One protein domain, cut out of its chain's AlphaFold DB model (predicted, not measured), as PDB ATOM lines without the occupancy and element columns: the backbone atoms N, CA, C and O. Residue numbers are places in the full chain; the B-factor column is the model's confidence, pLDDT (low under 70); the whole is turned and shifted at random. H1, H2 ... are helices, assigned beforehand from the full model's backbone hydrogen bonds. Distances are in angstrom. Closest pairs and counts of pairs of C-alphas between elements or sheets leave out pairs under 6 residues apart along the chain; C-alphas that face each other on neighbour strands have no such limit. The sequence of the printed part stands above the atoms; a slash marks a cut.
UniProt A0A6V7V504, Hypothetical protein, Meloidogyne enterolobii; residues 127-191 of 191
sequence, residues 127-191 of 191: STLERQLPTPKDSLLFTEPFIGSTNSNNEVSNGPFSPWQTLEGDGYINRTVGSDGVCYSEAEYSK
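Overview. This is residues 127 to 191 of the 191 residues of the protein "Hypothetical protein" of Meloidogyne enterolobii (UniProt A0A6V7V504). With little regular structure, this is a long winding loop that runs out from a short helix, H1, and folds back to a second, H2, near H1 at the same end of the elongated shape. The printed part has 65 residues with two named helices, H1 then H2, and no named strand; the class is all helix, with 9 residues in named elements. It is loose, with a radius of gyration of the C-alphas of 13.5 A, and spans 40 by 22 by 19 A.

Arrangement. H1, residues 127 to 131, and H2, residues 186 to 189, are close but not clearly touching; their closest C-alphas, of Thr 128 and Glu 186, are 6.2 A apart. In H1 every O i to N i+4 pair is within hydrogen-bond range; H2 is too short for such a pair.

Along the chain. H1 begins at C-alpha 127 (182.303, 161.131, 156.478) and measures 6.5 A. H2 measures 5.3 A and ends at C-alpha 189 (183.149, 150.124, 158.092).

Size, cuts and confidence. The farthest C-alphas, of Gly 171 and Lys 191, are 40.7 A apart. The printed part has no cut. Residues 132 to 185 form a long link. Residues 189 to 191 have pLDDT under 70.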
ATOM      1  N   SER A 127     182.746 160.951 157.867       93.75
ATOM      2  CA  SER A 127     182.303 161.131 156.478       93.75
ATOM      3  C   SER A 127     181.051 160.319 156.115       93.75
ATOM      4  O   SER A 127     180.421 160.599 155.095       93.75
ATOM      5  N   THR A 128     180.649 159.339 156.934       93.81
ATOM      6  CA  THR A 128     179.434 158.557 156.657       93.81
ATOM      7  C   THR A 128     178.171 159.407 156.730       93.81
ATOM      8  O   THR A 128     177.210 159.137 156.013       93.81
ATOM      9  N   LEU A 129     178.200 160.500 157.496       93.25
ATOM     10  CA  LEU A 129     177.100 161.455 157.573       93.25
ATOM     11  C   LEU A 129     176.914 162.214 156.248       93.25
ATOM     12  O   LEU A 129     175.793 162.334 155.760       93.25
ATOM     13  N   GLU A 130     177.999 162.644 155.597       93.38
ATOM     14  CA  GLU A 130     177.949 163.243 154.253       93.38
ATOM     15  C   GLU A 130     177.445 162.257 153.201       93.38
ATOM     16  O   GLU A 130     176.734 162.643 152.273       93.38
ATOM     17  N   ARG A 131     177.789 160.972 153.350       92.19
ATOM     18  CA  ARG A 131     177.338 159.914 152.440       92.19
ATOM     19  C   ARG A 131     175.819 159.724 152.463       92.19
ATOM     20  O   ARG A 131     175.272 159.240 151.475       92.19
ATOM     21  N   GLN A 132     175.153 160.097 153.555       91.62
ATOM     22  CA  GLN A 132     173.701 159.989 153.710       91.62
ATOM     23  C   GLN A 132     172.937 161.212 153.174       91.62
ATOM     24  O   GLN A 132     171.712 161.166 153.073       91.62
ATOM     25  N   LEU A 133     173.626 162.300 152.806       93.56
ATOM     26  CA  LEU A 133     172.970 163.490 152.267       93.56
ATOM     27  C   LEU A 133     172.393 163.216 150.868       93.56
ATOM     28  O   LEU A 133     173.110 162.703 150.006       93.56
ATOM     29  N   PRO A 134     171.145 163.642 150.577       93.88
ATOM     30  CA  PRO A 134     170.596 163.588 149.221       93.88
ATOM     31  C   PRO A 134     171.449 164.365 148.213       93.88
ATOM     32  O   PRO A 134     171.564 163.975 147.055       93.88
ATOM     33  N   THR A 135     172.046 165.472 148.662       92.88
ATOM     34  CA  THR A 135     172.990 166.285 147.896       92.88
ATOM     35  C   THR A 135     174.225 166.546 148.765       92.88
ATOM     36  O   THR A 135     174.155 167.351 149.690       92.88
ATOM     37  N   PRO A 136     175.377 165.899 148.495       89.44
ATOM     38  CA  PRO A 136     176.584 166.047 149.320       89.44
ATOM     39  C   PRO A 136     177.106 167.486 149.448       89.44
ATOM     40  O   PRO A 136     177.773 167.822 150.425       89.44
ATOM     41  N   LYS A 137     176.785 168.349 148.473       90.94
ATOM     42  CA  LYS A 137     177.122 169.780 148.498       90.94
ATOM     43  C   LYS A 137     176.438 170.545 149.640       90.94
ATOM     44  O   LYS A 137     176.958 171.574 150.054       90.94
ATOM     45  N   ASP A 138     175.344 170.017 150.183       93.56
ATOM     46  CA  ASP A 138     174.580 170.648 151.264       93.56
ATOM     47  C   ASP A 138     175.173 170.365 152.657       93.56
ATOM     48  O   ASP A 138     174.583 170.724 153.676       93.56
ATOM     49  N   SER A 139     176.337 169.710 152.735       94.88
ATOM     50  CA  SER A 139     176.993 169.453 154.015       94.88
ATOM     51  C   SER A 139     177.361 170.753 154.729       94.88
ATOM     52  O   SER A 139     178.123 171.585 154.229       94.88
ATOM     53  N   LEU A 140     176.880 170.869 155.970       94.75
ATOM     54  CA  LEU A 140     177.204 171.960 156.885       94.75
ATOM     55  C   LEU A 140     178.712 172.070 157.150       94.75
ATOM     56  O   LEU A 140     179.204 173.159 157.439       94.75
ATOM     57  N   LEU A 141     179.462 170.969 157.028       95.94
ATOM     58  CA  LEU A 141     180.906 170.966 157.241       95.94
ATOM     59  C   LEU A 141     181.603 171.984 156.327       95.94
ATOM     60  O   LEU A 141     182.507 172.690 156.763       95.94
ATOM     61  N   PHE A 142     181.150 172.123 155.083       96.06
ATOM     62  CA  PHE A 142     181.761 173.001 154.085       96.06
ATOM     63  C   PHE A 142     181.105 174.388 154.028       96.06
ATOM     64  O   PHE A 142     180.907 174.954 152.952       96.06
ATOM     65  N   THR A 143     180.772 174.928 155.203       96.81
ATOM     66  CA  THR A 143     180.217 176.275 155.383       96.81
ATOM     67  C   THR A 143     181.111 177.132 156.284       96.81
ATOM     68  O   THR A 143     182.015 176.634 156.958       96.81
ATOM     69  N   GLU A 144     180.869 178.444 156.301       96.69
ATOM     70  CA  GLU A 144     181.658 179.424 157.062       96.69
ATOM     71  C   GLU A 144     181.785 179.128 158.573       96.69
ATOM     72  O   GLU A 144     182.904 179.222 159.078       96.69
ATOM     73  N   PRO A 145     180.732 178.700 159.306       95.38
ATOM     74  CA  PRO A 145     180.861 178.326 160.722       95.38
ATOM     75  C   PRO A 145     181.762 177.107 160.994       95.38
ATOM     76  O   PRO A 145     182.103 176.841 162.154       95.38
ATOM     77  N   PHE A 146     182.112 176.357 159.943       97.56
ATOM     78  CA  PHE A 146     182.947 175.160 159.975       97.56
ATOM     79  C   PHE A 146     184.243 175.380 159.191       97.56
ATOM     80  O   PHE A 146     185.036 176.223 159.584       97.56
ATOM     81  N   ILE A 147     184.511 174.622 158.124       97.31
ATOM     82  CA  ILE A 147     185.810 174.637 157.431       97.31
ATOM     83  C   ILE A 147     185.786 175.478 156.146       97.31
ATOM     84  O   ILE A 147     186.505 175.187 155.185       97.31
ATOM     85  N   GLY A 148     184.938 176.508 156.140       97.88
ATOM     86  CA  GLY A 148     184.814 177.494 155.073       97.88
ATOM     87  C   GLY A 148     183.933 177.039 153.916       97.88
ATOM     88  O   GLY A 148     183.704 175.849 153.724       97.88
ATOM     89  N   SER A 149     183.467 178.001 153.128       97.12
ATOM     90  CA  SER A 149     182.661 177.831 151.915       97.12
ATOM     91  C   SER A 149     183.513 178.083 150.672       97.12
ATOM     92  O   SER A 149     184.476 178.855 150.704       97.12
ATOM     93  N   THR A 150     183.135 177.456 149.561       96.12
ATOM     94  CA  THR A 150     183.849 177.569 148.286       96.12
ATOM     95  C   THR A 150     183.171 178.589 147.354       96.12
ATOM     96  O   THR A 150     181.958 178.522 147.155       96.12
ATOM     97  N   ASN A 151     183.940 179.512 146.760       95.44
ATOM     98  CA  ASN A 151     183.457 180.469 145.754       95.44
ATOM     99  C   ASN A 151     183.369 179.856 144.332       95.44
ATOM    100  O   ASN A 151     183.630 178.674 144.116       95.44
ATOM    101  N   SER A 152     183.022 180.669 143.328       94.94
ATOM    102  CA  SER A 152     182.926 180.233 141.924       94.94
ATOM    103  C   SER A 152     184.256 179.820 141.279       94.94
ATOM    104  O   SER A 152     184.235 179.140 140.257       94.94
ATOM    105  N   ASN A 153     185.397 180.200 141.861       95.62
ATOM    106  CA  ASN A 153     186.738 179.811 141.407       95.62
ATOM    107  C   ASN A 153     187.227 178.511 142.069       95.62
ATOM    108  O   ASN A 153     188.383 178.123 141.909       95.62
ATOM    109  N   ASN A 154     186.351 177.833 142.815       95.50
ATOM    110  CA  ASN A 154     186.663 176.683 143.658       95.50
ATOM    111  C   ASN A 154     187.589 176.992 144.846       95.50
ATOM    112  O   ASN A 154     188.135 176.071 145.446       95.50
ATOM    113  N   GLU A 155     187.737 178.255 145.240       97.69
ATOM    114  CA  GLU A 155     188.574 178.653 146.374       97.69
ATOM    115  C   GLU A 155     187.756 178.655 147.670       97.69
ATOM    116  O   GLU A 155     186.647 179.204 147.719       97.69
ATOM    117  N   VAL A 156     188.308 178.083 148.741       98.06
ATOM    118  CA  VAL A 156     187.791 178.273 150.100       98.06
ATOM    119  C   VAL A 156     188.017 179.735 150.471       98.06
ATOM    120  O   VAL A 156     189.147 180.155 150.691       98.06
ATOM    121  N   SER A 157     186.937 180.512 150.481       97.31
ATOM    122  CA  SER A 157     186.995 181.983 150.467       97.31
ATOM    123  C   SER A 157     186.585 182.636 151.786       97.31
ATOM    124  O   SER A 157     186.836 183.821 151.987       97.31
ATOM    125  N   ASN A 158     186.018 181.871 152.722       97.94
ATOM    126  CA  ASN A 158     185.643 182.330 154.060       97.94
ATOM    127  C   ASN A 158     185.896 181.240 155.119       97.94
ATOM    128  O   ASN A 158     186.410 180.164 154.808       97.94
ATOM    129  N   GLY A 159     185.519 181.522 156.367       97.56
ATOM    130  CA  GLY A 159     185.736 180.624 157.498       97.56
ATOM    131  C   GLY A 159     187.169 180.679 158.047       97.56
ATOM    132  O   GLY A 159     187.963 181.535 157.658       97.56
ATOM    133  N   PRO A 160     187.525 179.767 158.965       97.31
ATOM    134  CA  PRO A 160     188.771 179.832 159.730       97.31
ATOM    135  C   PRO A 160     190.033 179.562 158.901       97.31
ATOM    136  O   PRO A 160     191.134 179.817 159.374       97.31
ATOM    137  N   PHE A 161     189.909 179.031 157.688       97.69
ATOM    138  CA  PHE A 161     191.052 178.635 156.860       97.69
ATOM    139  C   PHE A 161     191.088 179.410 155.538       97.69
ATOM    140  O   PHE A 161     191.453 178.859 154.504       97.69
ATOM    141  N   SER A 162     190.666 180.677 155.567       97.38
ATOM    142  CA  SER A 162     190.745 181.596 154.431       97.38
ATOM    143  C   SER A 162     191.302 182.960 154.871       97.38
ATOM    144  O   SER A 162     190.778 183.533 155.830       97.38
ATOM    145  N   PRO A 163     192.315 183.514 154.174       97.12
ATOM    146  CA  PRO A 163     193.137 182.842 153.164       97.12
ATOM    147  C   PRO A 163     193.994 181.730 153.792       97.12
ATOM    148  O   PRO A 163     194.211 181.702 155.003       97.12
ATOM    149  N   TRP A 164     194.501 180.813 152.967       98.00
ATOM    150  CA  TRP A 164     195.411 179.760 153.422       98.00
ATOM    151  C   TRP A 164     196.398 179.403 152.324       98.00
ATOM    152  O   TRP A 164     196.049 178.708 151.368       98.00
ATOM    153  N   GLN A 165     197.638 179.870 152.480       97.62
ATOM    154  CA  GLN A 165     198.663 179.635 151.477       97.62
ATOM    155  C   GLN A 165     199.048 178.151 151.428       97.62
ATOM    156  O   GLN A 165     199.430 177.576 152.451       97.62
ATOM    157  N   THR A 166     198.958 177.520 150.262       96.94
ATOM    158  CA  THR A 166     199.336 176.112 150.073       96.94
ATOM    159  C   THR A 166     200.858 175.952 149.993       96.94
ATOM    160  O   THR A 166     201.595 176.934 149.879       96.94
ATOM    161  N   LEU A 167     201.359 174.711 150.054       96.25
ATOM    162  CA  LEU A 167     202.797 174.456 149.872       96.25
ATOM    163  C   LEU A 167     203.257 174.777 148.441       96.25
ATOM    164  O   LEU A 167     204.438 175.024 148.209       96.25
ATOM    165  N   GLU A 168     202.321 174.766 147.496       94.81
ATOM    166  CA  GLU A 168     202.497 175.098 146.087       94.81
ATOM    167  C   GLU A 168     202.544 176.618 145.849       94.81
ATOM    168  O   GLU A 168     202.934 177.061 144.771       94.81
ATOM    169  N   GLY A 169     202.216 177.419 146.870       95.38
ATOM    170  CA  GLY A 169     202.260 178.879 146.833       95.38
ATOM    171  C   GLY A 169     200.931 179.549 146.485       95.38
ATOM    172  O   GLY A 169     200.882 180.781 146.476       95.38
ATOM    173  N   ASP A 170     199.861 178.780 146.259       96.56
ATOM    174  CA  ASP A 170     198.520 179.314 146.003       96.56
ATOM    175  C   ASP A 170     197.983 180.018 147.249       96.56
ATOM    176  O   ASP A 170     198.176 179.535 148.359       96.56
ATOM    177  N   GLY A 171     197.282 181.144 147.087       96.56
ATOM    178  CA  GLY A 171     196.775 181.936 148.218       96.56
ATOM    179  C   GLY A 171     195.578 181.324 148.959       96.56
ATOM    180  O   GLY A 171     195.266 181.747 150.075       96.56
ATOM    181  N   TYR A 172     194.911 180.339 148.352       98.06
ATOM    182  CA  TYR A 172     193.699 179.715 148.875       98.06
ATOM    183  C   TYR A 172     193.720 178.203 148.666       98.06
ATOM    184  O   TYR A 172     194.274 177.695 147.691       98.06
ATOM    185  N   ILE A 173     193.028 177.481 149.546       97.44
ATOM    186  CA  ILE A 173     192.709 176.067 149.338       97.44
ATOM    187  C   ILE A 173     191.700 175.953 148.190       97.44
ATOM    188  O   ILE A 173     190.673 176.631 148.206       97.44
ATOM    189  N   ASN A 174     191.949 175.053 147.237       96.06
ATOM    190  CA  ASN A 174     190.982 174.705 146.197       96.06
ATOM    191  C   ASN A 174     190.142 173.481 146.609       96.06
ATOM    192  O   ASN A 174     190.692 172.485 147.084       96.06
ATOM    193  N   ARG A 175     188.811 173.538 146.460       95.31
ATOM    194  CA  ARG A 175     187.895 172.453 146.853       95.31
ATOM    195  C   ARG A 175     186.580 172.470 146.072       95.31
ATOM    196  O   ARG A 175     185.828 173.434 146.162       95.31
ATOM    197  N   THR A 176     186.219 171.347 145.449       94.00
ATOM    198  CA  THR A 176     184.960 171.137 144.704       94.00
ATOM    199  C   THR A 176     183.981 170.227 145.466       94.00
ATOM    200  O   THR A 176     183.856 169.031 145.205       94.00
ATOM    201  N   VAL A 177     183.276 170.787 146.454       93.00
ATOM    202  CA  VAL A 177     182.415 170.017 147.374       93.00
ATOM    203  C   VAL A 177     181.313 169.248 146.636       93.00
ATOM    204  O   VAL A 177     180.490 169.843 145.941       93.00
ATOM    205  N   GLY A 178     181.273 167.929 146.840       90.00
ATOM    206  CA  GLY A 178     180.256 167.039 146.274       90.00
ATOM    207  C   GLY A 178     180.410 166.751 144.778       90.00
ATOM    208  O   GLY A 178     179.547 166.082 144.215       90.00
ATOM    209  N   SER A 179     181.479 167.239 144.140       90.38
ATOM    210  CA  SER A 179     181.716 167.053 142.704       90.38
ATOM    211  C   SER A 179     182.651 165.888 142.378       90.38
ATOM    212  O   SER A 179     182.563 165.345 141.281       90.38
ATOM    213  N   ASP A 180     183.555 165.527 143.293       83.69
ATOM    214  CA  ASP A 180     184.533 164.451 143.105       83.69
ATOM    215  C   ASP A 180     184.726 163.641 144.397       83.69
ATOM    216  O   ASP A 180     184.540 164.148 145.508       83.69
ATOM    217  N   GLY A 181     185.098 162.372 144.236       83.75
ATOM    218  CA  GLY A 181     185.167 161.382 145.304       83.75
ATOM    219  C   GLY A 181     183.796 160.971 145.851       83.75
ATOM    220  O   GLY A 181     182.754 161.557 145.562       83.75
ATOM    221  N   VAL A 182     183.791 159.922 146.670       86.50
ATOM    222  CA  VAL A 182     182.621 159.509 147.453       86.50
ATOM    223  C   VAL A 182     183.043 159.325 148.903       86.50
ATOM    224  O   VAL A 182     184.099 158.761 149.179       86.50
ATOM    225  N   CYS A 183     182.229 159.828 149.831       91.62
ATOM    226  CA  CYS A 183     182.435 159.574 151.254       91.62
ATOM    227  C   CYS A 183     182.168 158.099 151.579       91.62
ATOM    228  O   CYS A 183     181.394 157.439 150.877       91.62
ATOM    229  N   TYR A 184     182.785 157.603 152.653       90.00
ATOM    230  CA  TYR A 184     182.590 156.227 153.096       90.00
ATOM    231  C   TYR A 184     181.131 155.964 153.462       90.00
ATOM    232  O   TYR A 184     180.446 156.813 154.025       90.00
ATOM    233  N   SER A 185     180.661 154.764 153.168       89.50
ATOM    234  CA  SER A 185     179.389 154.232 153.642       89.50
ATOM    235  C   SER A 185     179.577 153.409 154.914       89.50
ATOM    236  O   SER A 185     180.630 152.815 155.140       89.50
ATOM    237  N   GLU A 186     178.529 153.296 155.731       83.81
ATOM    238  CA  GLU A 186     178.544 152.448 156.937       83.81
ATOM    239  C   GLU A 186     178.875 150.975 156.623       83.81
ATOM    240  O   GLU A 186     179.550 150.286 157.393       83.81
ATOM    241  N   ALA A 187     178.458 150.491 155.448       82.81
ATOM    242  CA  ALA A 187     178.738 149.136 154.979       82.81
ATOM    243  C   ALA A 187     180.232 148.874 154.712       82.81
ATOM    244  O   ALA A 187     180.667 147.722 154.731       82.81
ATOM    245  N   GLU A 188     181.025 149.920 154.463       81.69
ATOM    246  CA  GLU A 188     182.478 149.817 154.289       81.69
ATOM    247  C   GLU A 188     183.224 149.770 155.631       81.69
ATOM    248  O   GLU A 188     184.334 149.249 155.673       81.69
ATOM    249  N   TYR A 189     182.604 150.226 156.729       62.78
ATOM    250  CA  TYR A 189     183.149 150.124 158.092       62.78
ATOM    251  C   TYR A 189     182.889 148.773 158.768       62.78
ATOM    252  O   TYR A 189     183.602 148.403 159.697       62.78
ATOM    253  N   SER A 190     181.856 148.051 158.335       58.69
ATOM    254  CA  SER A 190     181.352 146.856 159.028       58.69
ATOM    255  C   SER A 190     182.004 145.540 158.574       58.69
ATOM    256  O   SER A 190     181.452 144.467 158.822       58.69
ATOM    257  N   LYS A 191     183.139 145.608 157.873       48.78
ATOM    258  CA  LYS A 191     183.885 144.454 157.346       48.78
ATOM    259  C   LYS A 191     185.226 144.302 158.045       48.78
ATOM    260  O   LYS A 191     185.633 143.134 158.229       48.78
TER     261      LYS A 191